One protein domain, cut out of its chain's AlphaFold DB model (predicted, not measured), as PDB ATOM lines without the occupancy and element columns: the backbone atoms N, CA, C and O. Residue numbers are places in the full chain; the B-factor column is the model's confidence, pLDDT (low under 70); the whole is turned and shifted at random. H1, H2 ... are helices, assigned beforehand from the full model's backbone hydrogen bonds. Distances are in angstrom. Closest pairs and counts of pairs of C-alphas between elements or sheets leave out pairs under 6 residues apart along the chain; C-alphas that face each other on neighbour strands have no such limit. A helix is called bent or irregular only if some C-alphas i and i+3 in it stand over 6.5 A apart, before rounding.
ATOM      1  N   ARG A 144      30.394  28.813 -32.960       64.06
ATOM      2  CA  ARG A 144      30.611  28.948 -31.504       64.06
ATOM      3  C   ARG A 144      32.023  29.431 -31.149       64.06
ATOM      4  O   ARG A 144      32.166  30.299 -30.296       64.06
ATOM      5  N   LEU A 145      33.059  28.930 -31.824       60.47
ATOM      6  CA  LEU A 145      34.448  29.351 -31.573       60.47
ATOM      7  C   LEU A 145      34.687  30.821 -31.946       60.47
ATOM      8  O   LEU A 145      35.513  31.498 -31.332       60.47
ATOM      9  N   ALA A 146      33.954  31.326 -32.942       64.56
ATOM     10  CA  ALA A 146      33.988  32.743 -33.271       64.56
ATOM     11  C   ALA A 146      33.404  33.578 -32.119       64.56
ATOM     12  O   ALA A 146      34.049  34.536 -31.705       64.56
ATOM     13  N   LEU A 147      32.271  33.166 -31.531       65.75
ATOM     14  CA  LEU A 147      31.667  33.837 -30.369       65.75
ATOM     15  C   LEU A 147      32.567  33.802 -29.126       65.75
ATOM     16  O   LEU A 147      32.781  34.839 -28.505       65.75
ATOM     17  N   GLU A 148      33.180  32.656 -28.812       73.12
ATOM     18  CA  GLU A 148      34.171  32.551 -27.727       73.12
ATOM     19  C   GLU A 148      35.363  33.496 -27.950       73.12
ATOM     20  O   GLU A 148      35.910  34.065 -27.004       73.12
ATOM     21  N   THR A 149      35.748  33.716 -29.212       78.25
ATOM     22  CA  THR A 149      36.784  34.696 -29.553       78.25
ATOM     23  C   THR A 149      36.318  36.128 -29.270       78.25
ATOM     24  O   THR A 149      37.120  36.915 -28.770       78.25
ATOM     25  N   VAL A 150      35.052  36.477 -29.550       86.12
ATOM     26  CA  VAL A 150      34.484  37.800 -29.212       86.12
ATOM     27  C   VAL A 150      34.501  38.003 -27.698       86.12
ATOM     28  O   VAL A 150      35.071  38.986 -27.227       86.12
ATOM     29  N   GLU A 151      33.947  37.056 -26.932       88.25
ATOM     30  CA  GLU A 151      33.909  37.129 -25.466       88.25
ATOM     31  C   GLU A 151      35.308  37.266 -24.866       88.25
ATOM     32  O   GLU A 151      35.519  38.081 -23.972       88.25
ATOM     33  N   ALA A 152      36.288  36.515 -25.377       87.56
ATOM     34  CA  ALA A 152      37.659  36.594 -24.890       87.56
ATOM     35  C   ALA A 152      38.301  37.967 -25.153       87.56
ATOM     36  O   ALA A 152      39.042  38.469 -24.307       87.56
ATOM     37  N   GLU A 153      38.049  38.582 -26.312       91.25
ATOM     38  CA  GLU A 153      38.566  39.923 -26.619       91.25
ATOM     39  C   GLU A 153      37.867  41.003 -25.778       91.25
ATOM     40  O   GLU A 153      38.543  41.887 -25.248       91.25
ATOM     41  N   VAL A 154      36.546  40.901 -25.585       93.75
ATOM     42  CA  VAL A 154      35.785  41.802 -24.703       93.75
ATOM     43  C   VAL A 154      36.242  41.662 -23.252       93.75
ATOM     44  O   VAL A 154      36.521  42.666 -22.605       93.75
ATOM     45  N   HIS A 155      36.423  40.438 -22.752       93.31
ATOM     46  CA  HIS A 155      36.933  40.187 -21.404       93.31
ATOM     47  C   HIS A 155      38.292  40.851 -21.171       93.31
ATOM     48  O   HIS A 155      38.484  41.518 -20.159       93.31
ATOM     49  N   ARG A 156      39.240  40.713 -22.110       91.88
ATOM     50  CA  ARG A 156      40.548  41.390 -22.013       91.88
ATOM     51  C   ARG A 156      40.402  42.908 -21.989       91.88
ATOM     52  O   ARG A 156      41.098  43.562 -21.221       91.88
ATOM     53  N   ASN A 157      39.514  43.455 -22.820       94.00
ATOM     54  CA  ASN A 157      39.291  44.894 -22.883       94.00
ATOM     55  C   ASN A 157      38.682  45.444 -21.585       94.00
ATOM     56  O   ASN A 157      39.227  46.393 -21.028       94.00
ATOM     57  N   VAL A 158      37.624  44.810 -21.073       93.12
ATOM     58  CA  VAL A 158      36.987  45.178 -19.799       93.12
ATOM     59  C   VAL A 158      37.973  45.038 -18.644       93.12
ATOM     60  O   VAL A 158      38.098  45.946 -17.829       93.12
ATOM     61  N   ARG A 159      38.723  43.932 -18.594       93.88
ATOM     62  CA  ARG A 159      39.746  43.711 -17.571       93.88
ATOM     63  C   ARG A 159      40.796  44.820 -17.573       93.88
ATOM     64  O   ARG A 159      41.044  45.402 -16.528       93.88
ATOM     65  N   TRP A 160      41.375  45.145 -18.730       94.94
ATOM     66  CA  TRP A 160      42.355  46.230 -18.843       94.94
ATOM     67  C   TRP A 160      41.768  47.583 -18.424       94.94
ATOM     68  O   TRP A 160      42.407  48.331 -17.686       94.94
ATOM     69  N   ALA A 161      40.533  47.887 -18.837       93.00
ATOM     70  CA  ALA A 161      39.874  49.129 -18.447       93.00
ATOM     71  C   ALA A 161      39.729  49.232 -16.918       93.00
ATOM     72  O   ALA A 161      39.978  50.292 -16.354       93.00
ATOM     73  N   ARG A 162      39.395  48.124 -16.245       92.00
ATOM     74  CA  ARG A 162      39.216  48.066 -14.785       92.00
ATOM     75  C   ARG A 162      40.527  48.030 -14.002       92.00
ATOM     76  O   ARG A 162      40.625  48.677 -12.971       92.00
ATOM     77  N   GLU A 163      41.509  47.260 -14.457       91.94
ATOM     78  CA  GLU A 163      42.752  47.027 -13.709       91.94
ATOM     79  C   GLU A 163      43.828  48.075 -14.007       91.94
ATOM     80  O   GLU A 163      44.694  48.319 -13.174       91.94
ATOM     81  N   THR A 164      43.804  48.684 -15.194       93.38
ATOM     82  CA  THR A 164      44.852  49.613 -15.639       93.38
ATOM     83  C   THR A 164      44.328  51.032 -15.790       93.38
ATOM     84  O   THR A 164      44.901  51.957 -15.225       93.38
ATOM     85  N   ALA A 165      43.243  51.226 -16.543       93.88
ATOM     86  CA  ALA A 165      42.766  52.570 -16.873       93.88
ATOM     87  C   ALA A 165      41.848  53.183 -15.801       93.88
ATOM     88  O   ALA A 165      41.611  54.390 -15.830       93.88
ATOM     89  N   ALA A 166      41.334  52.386 -14.859       95.25
ATOM     90  CA  ALA A 166      40.309  52.824 -13.913       95.25
ATOM     91  C   ALA A 166      40.695  54.051 -13.073       95.25
ATOM     92  O   ALA A 166      39.850  54.938 -12.972       95.25
ATOM     93  N   PRO A 167      41.922  54.187 -12.527       96.94
ATOM     94  CA  PRO A 167      42.291  55.387 -11.775       96.94
ATOM     95  C   PRO A 167      42.211  56.660 -12.627       96.94
ATOM     96  O   PRO A 167      41.676  57.674 -12.184       96.94
ATOM     97  N   THR A 168      42.680  56.597 -13.877       96.50
ATOM     98  CA  THR A 168      42.615  57.724 -14.815       96.50
ATOM     99  C   THR A 168      41.179  58.020 -15.238       96.50
ATOM    100  O   THR A 168      40.793  59.183 -15.269       96.50
ATOM    101  N   ILE A 169      40.376  56.990 -15.525       94.94
ATOM    102  CA  ILE A 169      38.955  57.153 -15.871       94.94
ATOM    103  C   ILE A 169      38.195  57.788 -14.701       94.94
ATOM    104  O   ILE A 169      37.417  58.706 -14.923       94.94
ATOM    105  N   ALA A 170      38.443  57.346 -13.464       94.75
ATOM    106  CA  ALA A 170      37.805  57.892 -12.269       94.75
ATOM    107  C   ALA A 170      38.193  59.357 -12.023       94.75
ATOM    108  O   ALA A 170      37.322  60.179 -11.750       94.75
ATOM    109  N   ALA A 171      39.478  59.700 -12.171       96.25
ATOM    110  CA  ALA A 171      39.935  61.083 -12.063       96.25
ATOM    111  C   ALA A 171      39.303  61.967 -13.149       96.25
ATOM    112  O   ALA A 171      38.745  63.016 -12.842       96.25
ATOM    113  N   ALA A 172      39.330  61.523 -14.408       95.50
ATOM    114  CA  ALA A 172      38.732  62.255 -15.519       95.50
ATOM    115  C   ALA A 172      37.224  62.460 -15.312       95.50
ATOM    116  O   ALA A 172      36.732  63.571 -15.470       95.50
ATOM    117  N   PHE A 173      36.506  61.421 -14.882       94.94
ATOM    118  CA  PHE A 173      35.077  61.502 -14.586       94.94
ATOM    119  C   PHE A 173      34.763  62.496 -13.458       94.94
ATOM    120  O   PHE A 173      33.778  63.221 -13.539       94.94
ATOM    121  N   HIS A 174      35.593  62.547 -12.412       95.88
ATOM    122  CA  HIS A 174      35.347  63.422 -11.266       95.88
ATOM    123  C   HIS A 174      35.681  64.893 -11.545       95.88
ATOM    124  O   HIS A 174      34.964  65.776 -11.084       95.88
ATOM    125  N   TYR A 175      36.763  65.160 -12.281       96.56
ATOM    126  CA  TYR A 175      37.310  66.513 -12.404       96.56
ATOM    127  C   TYR A 175      36.989  67.222 -13.722       96.56
ATOM    128  O   TYR A 175      37.038  68.446 -13.751       96.56
ATOM    129  N   LEU A 176      36.674  66.498 -14.803       94.50
ATOM    130  CA  LEU A 176      36.437  67.118 -16.116       94.50
ATOM    131  C   LEU A 176      34.974  67.520 -16.355       94.50
ATOM    132  O   LEU A 176      34.698  68.273 -17.283       94.50
ATOM    133  N   GLY A 177      34.028  67.022 -15.550       90.31
ATOM    134  CA  GLY A 177      32.603  67.283 -15.771       90.31
ATOM    135  C   GLY A 177      32.173  66.896 -17.191       90.31
ATOM    136  O   GLY A 177      32.444  65.780 -17.638       90.31
ATOM    137  N   ASP A 178      31.547  67.823 -17.916       92.38
ATOM    138  CA  ASP A 178      31.053  67.588 -19.280       92.38
ATOM    139  C   ASP A 178      32.175  67.294 -20.293       92.38
ATOM    140  O   ASP A 178      31.966  66.514 -21.224       92.38
ATOM    141  N   GLU A 179      33.396  67.801 -20.081       93.31
ATOM    142  CA  GLU A 179      34.542  67.526 -20.965       93.31
ATOM    143  C   GLU A 179      34.934  66.033 -20.964       93.31
ATOM    144  O   GLU A 179      35.545  65.529 -21.914       93.31
ATOM    145  N   PHE A 180      34.540  65.271 -19.934       94.75
ATOM    146  CA  PHE A 180      34.691  63.815 -19.942       94.75
ATOM    147  C   PHE A 180      33.893  63.165 -21.082       94.75
ATOM    148  O   PHE A 180      34.354  62.190 -21.683       94.75
ATOM    149  N   LEU A 181      32.709  63.691 -21.412       93.56
ATOM    150  CA  LEU A 181      31.888  63.151 -22.495       93.56
ATOM    151  C   LEU A 181      32.557  63.372 -23.853       93.56
ATOM    152  O   LEU A 181      32.551  62.453 -24.675       93.56
ATOM    153  N   ASP A 182      33.223  64.504 -24.061       92.19
ATOM    154  CA  ASP A 182      34.012  64.774 -25.272       92.19
ATOM    155  C   ASP A 182      35.242  63.857 -25.384       92.19
ATOM    156  O   ASP A 182      35.687  63.474 -26.479       92.19
ATOM    157  N   LEU A 183      35.795  63.435 -24.243       89.81
ATOM    158  CA  LEU A 183      36.893  62.475 -24.209       89.81
ATOM    159  C   LEU A 183      36.458  61.095 -24.724       89.81
ATOM    160  O   LEU A 183      37.214  60.469 -25.472       89.81
ATOM    161  N   VAL A 184      35.268  60.610 -24.364       89.75
ATOM    162  CA  VAL A 184      34.848  59.222 -24.653       89.75
ATOM    163  C   VAL A 184      33.907  59.083 -25.853       89.75
ATOM    164  O   VAL A 184      33.849  58.013 -26.466       89.75
ATOM    165  N   THR A 185      33.207  60.147 -26.238       92.50
ATOM    166  CA  THR A 185      32.236  60.129 -27.340       92.50
ATOM    167  C   THR A 185      32.931  60.169 -28.703       92.50
ATOM    168  O   THR A 185      33.993  60.762 -28.876       92.50
ATOM    169  N   GLY A 186      32.363  59.479 -29.698       88.38
ATOM    170  CA  GLY A 186      32.886  59.468 -31.073       88.38
ATOM    171  C   GLY A 186      34.233  58.753 -31.248       88.38
ATOM    172  O   GLY A 186      34.817  58.779 -32.334       88.38
ATOM    173  N   ARG A 187      34.748  58.090 -30.204       90.06
ATOM    174  CA  ARG A 187      36.007  57.344 -30.275       90.06
ATOM    175  C   ARG A 187      35.812  56.013 -30.994       90.06
ATOM    176  O   ARG A 187      34.814  55.316 -30.827       90.06
ATOM    177  N   LYS A 188      36.812  55.633 -31.793       92.62
ATOM    178  CA  LYS A 188      36.856  54.307 -32.416       92.62
ATOM    179  C   LYS A 188      36.990  53.241 -31.333       92.62
ATOM    180  O   LYS A 188      37.713  53.427 -30.356       92.62
ATOM    181  N   LEU A 189      36.372  52.085 -31.565       92.19
ATOM    182  CA  LEU A 189      36.598  50.910 -30.731       92.19
ATOM    183  C   LEU A 189      38.093  50.541 -30.707       92.19
ATOM    184  O   LEU A 189      38.796  50.763 -31.697       92.19
ATOM    185  N   PRO A 190      38.585  49.901 -29.635       91.38
ATOM    186  CA  PRO A 190      39.901  49.274 -29.635       91.38
ATOM    187  C   PRO A 190      40.086  48.373 -30.863       91.38
ATOM    188  O   PRO A 190      39.177  47.624 -31.225       91.38
ATOM    189  N   GLY A 191      41.264  48.399 -31.494       88.94
ATOM    190  CA  GLY A 191      41.487  47.752 -32.800       88.94
ATOM    191  C   GLY A 191      41.093  46.268 -32.866       88.94
ATOM    192  O   GLY A 191      40.616  45.789 -33.891       88.94
ATOM    193  N   ARG A 192      41.207  45.533 -31.753       85.00
ATOM    194  CA  ARG A 192      40.798  44.120 -31.666       85.00
ATOM    195  C   ARG A 192      39.285  43.903 -31.715       85.00
ATOM    196  O   ARG A 192      38.872  42.817 -32.117       85.00
ATOM    197  N   LEU A 193      38.498  44.899 -31.312       91.25
ATOM    198  CA  LEU A 193      37.036  44.861 -31.279       91.25
ATOM    199  C   LEU A 193      36.401  45.396 -32.568       91.25
ATOM    200  O   LEU A 193      35.288  45.004 -32.889       91.25
ATOM    201  N   GLN A 194      37.122  46.212 -33.348       91.19
ATOM    202  CA  GLN A 194      36.620  46.810 -34.600       91.19
ATOM    203  C   GLN A 194      36.182  45.786 -35.665       91.19
ATOM    204  O   GLN A 194      35.443  46.125 -36.579       91.19
ATOM    205  N   LYS A 195      36.644  44.534 -35.565       84.94
ATOM    206  CA  LYS A 195      36.323  43.447 -36.507       84.94
ATOM    207  C   LYS A 195      34.978  42.755 -36.240       84.94
ATOM    208  O   LYS A 195      34.624  41.856 -36.995       84.94
ATOM    209  N   PHE A 196      34.291  43.105 -35.154       87.69
ATOM    210  CA  PHE A 196      33.027  42.492 -34.743       87.69
ATOM    211  C   PHE A 196      31.869  43.465 -34.945       87.69
ATOM    212  O   PHE A 196      32.048  44.679 -34.836       87.69
ATOM    213  N   ASN A 197      30.680  42.937 -35.227       89.12
ATOM    214  CA  ASN A 197      29.501  43.787 -35.378       89.12
ATOM    215  C   ASN A 197      28.919  44.202 -34.013       89.12
ATOM    216  O   ASN A 197      29.213  43.606 -32.975       89.12
ATOM    217  N   SER A 198      28.062  45.228 -34.017       89.25
ATOM    218  CA  SER A 198      27.498  45.794 -32.782       89.25
ATOM    219  C   SER A 198      26.678  44.776 -31.970       89.25
ATOM    220  O   SER A 198      26.784  44.733 -30.746       89.25
ATOM    221  N   ALA A 199      25.936  43.877 -32.628       88.75
ATOM    222  CA  ALA A 199      25.135  42.853 -31.951       88.75
ATOM    223  C   ALA A 199      25.990  41.749 -31.294       88.75
ATOM    224  O   ALA A 199      25.631  41.212 -30.243       88.75
ATOM    225  N   GLU A 200      27.127  41.388 -31.892       88.56
ATOM    226  CA  GLU A 200      28.115  40.485 -31.287       88.56
ATOM    227  C   GLU A 200      28.766  41.120 -30.061       88.56
ATOM    228  O   GLU A 200      28.834  40.485 -29.008       88.56
ATOM    229  N   LEU A 201      29.196  42.379 -30.184       92.81
ATOM    230  CA  LEU A 201      29.814  43.114 -29.087       92.81
ATOM    231  C   LEU A 201      28.835  43.300 -27.929       92.81
ATOM    232  O   LEU A 201      29.188  42.977 -26.801       92.81
ATOM    233  N   SER A 202      27.605  43.740 -28.195       91.62
ATOM    234  CA  SER A 202      26.582  43.948 -27.164       91.62
ATOM    235  C   SER A 202      26.342  42.682 -26.329       91.62
ATOM    236  O   SER A 202      26.446  42.722 -25.101       91.62
ATOM    237  N   ARG A 203      26.146  41.527 -26.983       91.19
ATOM    238  CA  ARG A 203      25.988  40.234 -26.292       91.19
ATOM    239  C   ARG A 203      27.224  39.849 -25.481       91.19
ATOM    240  O   ARG A 203      27.093  39.398 -24.345       91.19
ATOM    241  N   ALA A 204      28.418  40.036 -26.043       91.50
ATOM    242  CA  ALA A 204      29.664  39.699 -25.365       91.50
ATOM    243  C   ALA A 204      29.933  40.606 -24.153       91.50
ATOM    244  O   ALA A 204      30.313  40.102 -23.101       91.50
ATOM    245  N   PHE A 205      29.693  41.919 -24.256       93.88
ATOM    246  CA  PHE A 205      29.799  42.848 -23.128       93.88
ATOM    247  C   PHE A 205      28.803  42.491 -22.025       93.88
ATOM    248  O   PHE A 205      29.211  42.397 -20.870       93.88
ATOM    249  N   ALA A 206      27.544  42.194 -22.366       91.00
ATOM    250  CA  ALA A 206      26.547  41.749 -21.391       91.00
ATOM    251  C   ALA A 206      26.988  40.465 -20.660       91.00
ATOM    252  O   ALA A 206      26.970  40.415 -19.430       91.00
ATOM    253  N   SER A 207      27.460  39.453 -21.400       90.19
ATOM    254  CA  SER A 207      27.935  38.200 -20.799       90.19
ATOM    255  C   SER A 207      29.213  38.363 -19.975       90.19
ATOM    256  O   SER A 207      29.417  37.614 -19.023       90.19
ATOM    257  N   VAL A 208      30.123  39.257 -20.358       90.44
ATOM    258  CA  VAL A 208      31.374  39.478 -19.622       90.44
ATOM    259  C   VAL A 208      31.102  40.258 -18.341       90.44
ATOM    260  O   VAL A 208      31.629  39.899 -17.290       90.44
ATOM    261  N   MET A 209      30.256  41.288 -18.400       88.88
ATOM    262  CA  MET A 209      29.914  42.098 -17.231       88.88
ATOM    263  C   MET A 209      29.197  41.285 -16.154       88.88
ATOM    264  O   MET A 209      29.557  41.423 -14.986       88.88
ATOM    265  N   SER A 210      28.284  40.380 -16.531       87.62
ATOM    266  CA  SER A 210      27.605  39.501 -15.566       87.62
ATOM    267  C   SER A 210      28.571  38.578 -14.811       87.62
ATOM    268  O   SER A 210      28.384  38.326 -13.623       87.62
ATOM    269  N   ARG A 211      29.651  38.123 -15.465       85.94
ATOM    270  CA  ARG A 211      30.708  37.320 -14.823       85.94
ATOM    271  C   ARG A 211      31.527  38.133 -13.825       85.94
ATOM    272  O   ARG A 211      31.971  37.596 -12.817       85.94
ATOM    273  N   PHE A 212      31.745  39.419 -14.089       78.25
ATOM    274  CA  PHE A 212      32.462  40.270 -13.145       78.25
ATOM    275  C   PHE A 212      31.610  40.674 -11.939       78.25
ATOM    276  O   PHE A 212      32.160  40.814 -10.850       78.25
ATOM    277  N   THR A 213      30.300  40.874 -12.104       73.25
ATOM    278  CA  THR A 213      29.405  41.172 -10.973       73.25
ATOM    279  C   THR A 213      29.259  39.961 -10.057       73.25
ATOM    280  O   THR A 213      29.374  40.111  -8.847       73.25
ATOM    281  N   SER A 214      29.155  38.747 -10.612       60.81
ATOM    282  CA  SER A 214      29.069  37.515  -9.813       60.81
ATOM    283  C   SER A 214      30.337  37.188  -9.017       60.81
ATOM    284  O   SER A 214      30.272  36.492  -8.012       60.81
ATOM    285  N   VAL A 215      31.508  37.662  -9.457       57.00
ATOM    286  CA  VAL A 215      32.780  37.461  -8.734       57.00
ATOM    287  C   VAL A 215      32.965  38.507  -7.622       57.00
ATOM    288  O   VAL A 215      33.709  38.262  -6.678       57.00
ATOM    289  N   GLY A 216      32.268  39.647  -7.697       48.00
ATOM    290  CA  GLY A 216      32.321  40.717  -6.694       48.00
ATOM    291  C   GLY A 216      31.389  40.536  -5.488       48.00
ATOM    292  O   GLY A 216      31.577  41.224  -4.492       48.00
ATOM    293  N   GLU A 217      30.417  39.618  -5.549       41.12
ATOM    294  CA  GLU A 217      29.467  39.343  -4.451       41.12
ATOM    295  C   GLU A 217      29.964  38.304  -3.431       41.12
ATOM    296  O   GLU A 217      29.287  38.030  -2.441       41.12
TER     297      GLU A 217
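What this domain is: This is residues 144 to 217 of the 223 residues of an uncharacterized protein of Oxalobacteraceae bacterium (UniProt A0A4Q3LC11). The long bent helix H1 is crossed near its first residues by H3, while between them the chain swings out through short H2 and returns along residues 185 to 197, making an open loop. The printed part has 74 residues, all helix by class, with H1, H2, H3 in that order. It is only just loose, close to compact, radius of gyration of the C-alphas 13.9 A, and flat, spanning 43 by 32 by 18 A.

How they stand to each other: Start at H1, residues 144 to 175, assigned as one helix by its hydrogen bonds but bent: C-alphas 164 and 167 are 7.4 A apart, and arms H1a, 144 to 164, and H1b, 167 to 175, stand at a steep tilt of 64 degrees. H1b and H2, residues 179 to 184, are close but not clearly touching; their closest C-alphas, Phe 173 and Phe 180, are 5.8 A apart. Look at residues 147 to 155: with these alone H1a touches H3, residues 198 to 216, closest C-alphas Glu 151 and Ala 204, 5.0 A, at a steep tilt of 56 degrees. Each O i to N i+4 pair is within hydrogen-bond range in H1a, H1b and H2, and 14 of 15 in H3.

Where its parts are: Find C-alpha 144 at (30.611, 28.948, -31.504), where H1a begins its 29.7 A; H3 runs 27.0 A to C-alpha 216 at (32.321, 40.717, -6.694).

The domain as a whole: The printed part has no cut; H2 to H3 is a long link. Residues 144 to 147 and 214 to 217 have pLDDT under 70.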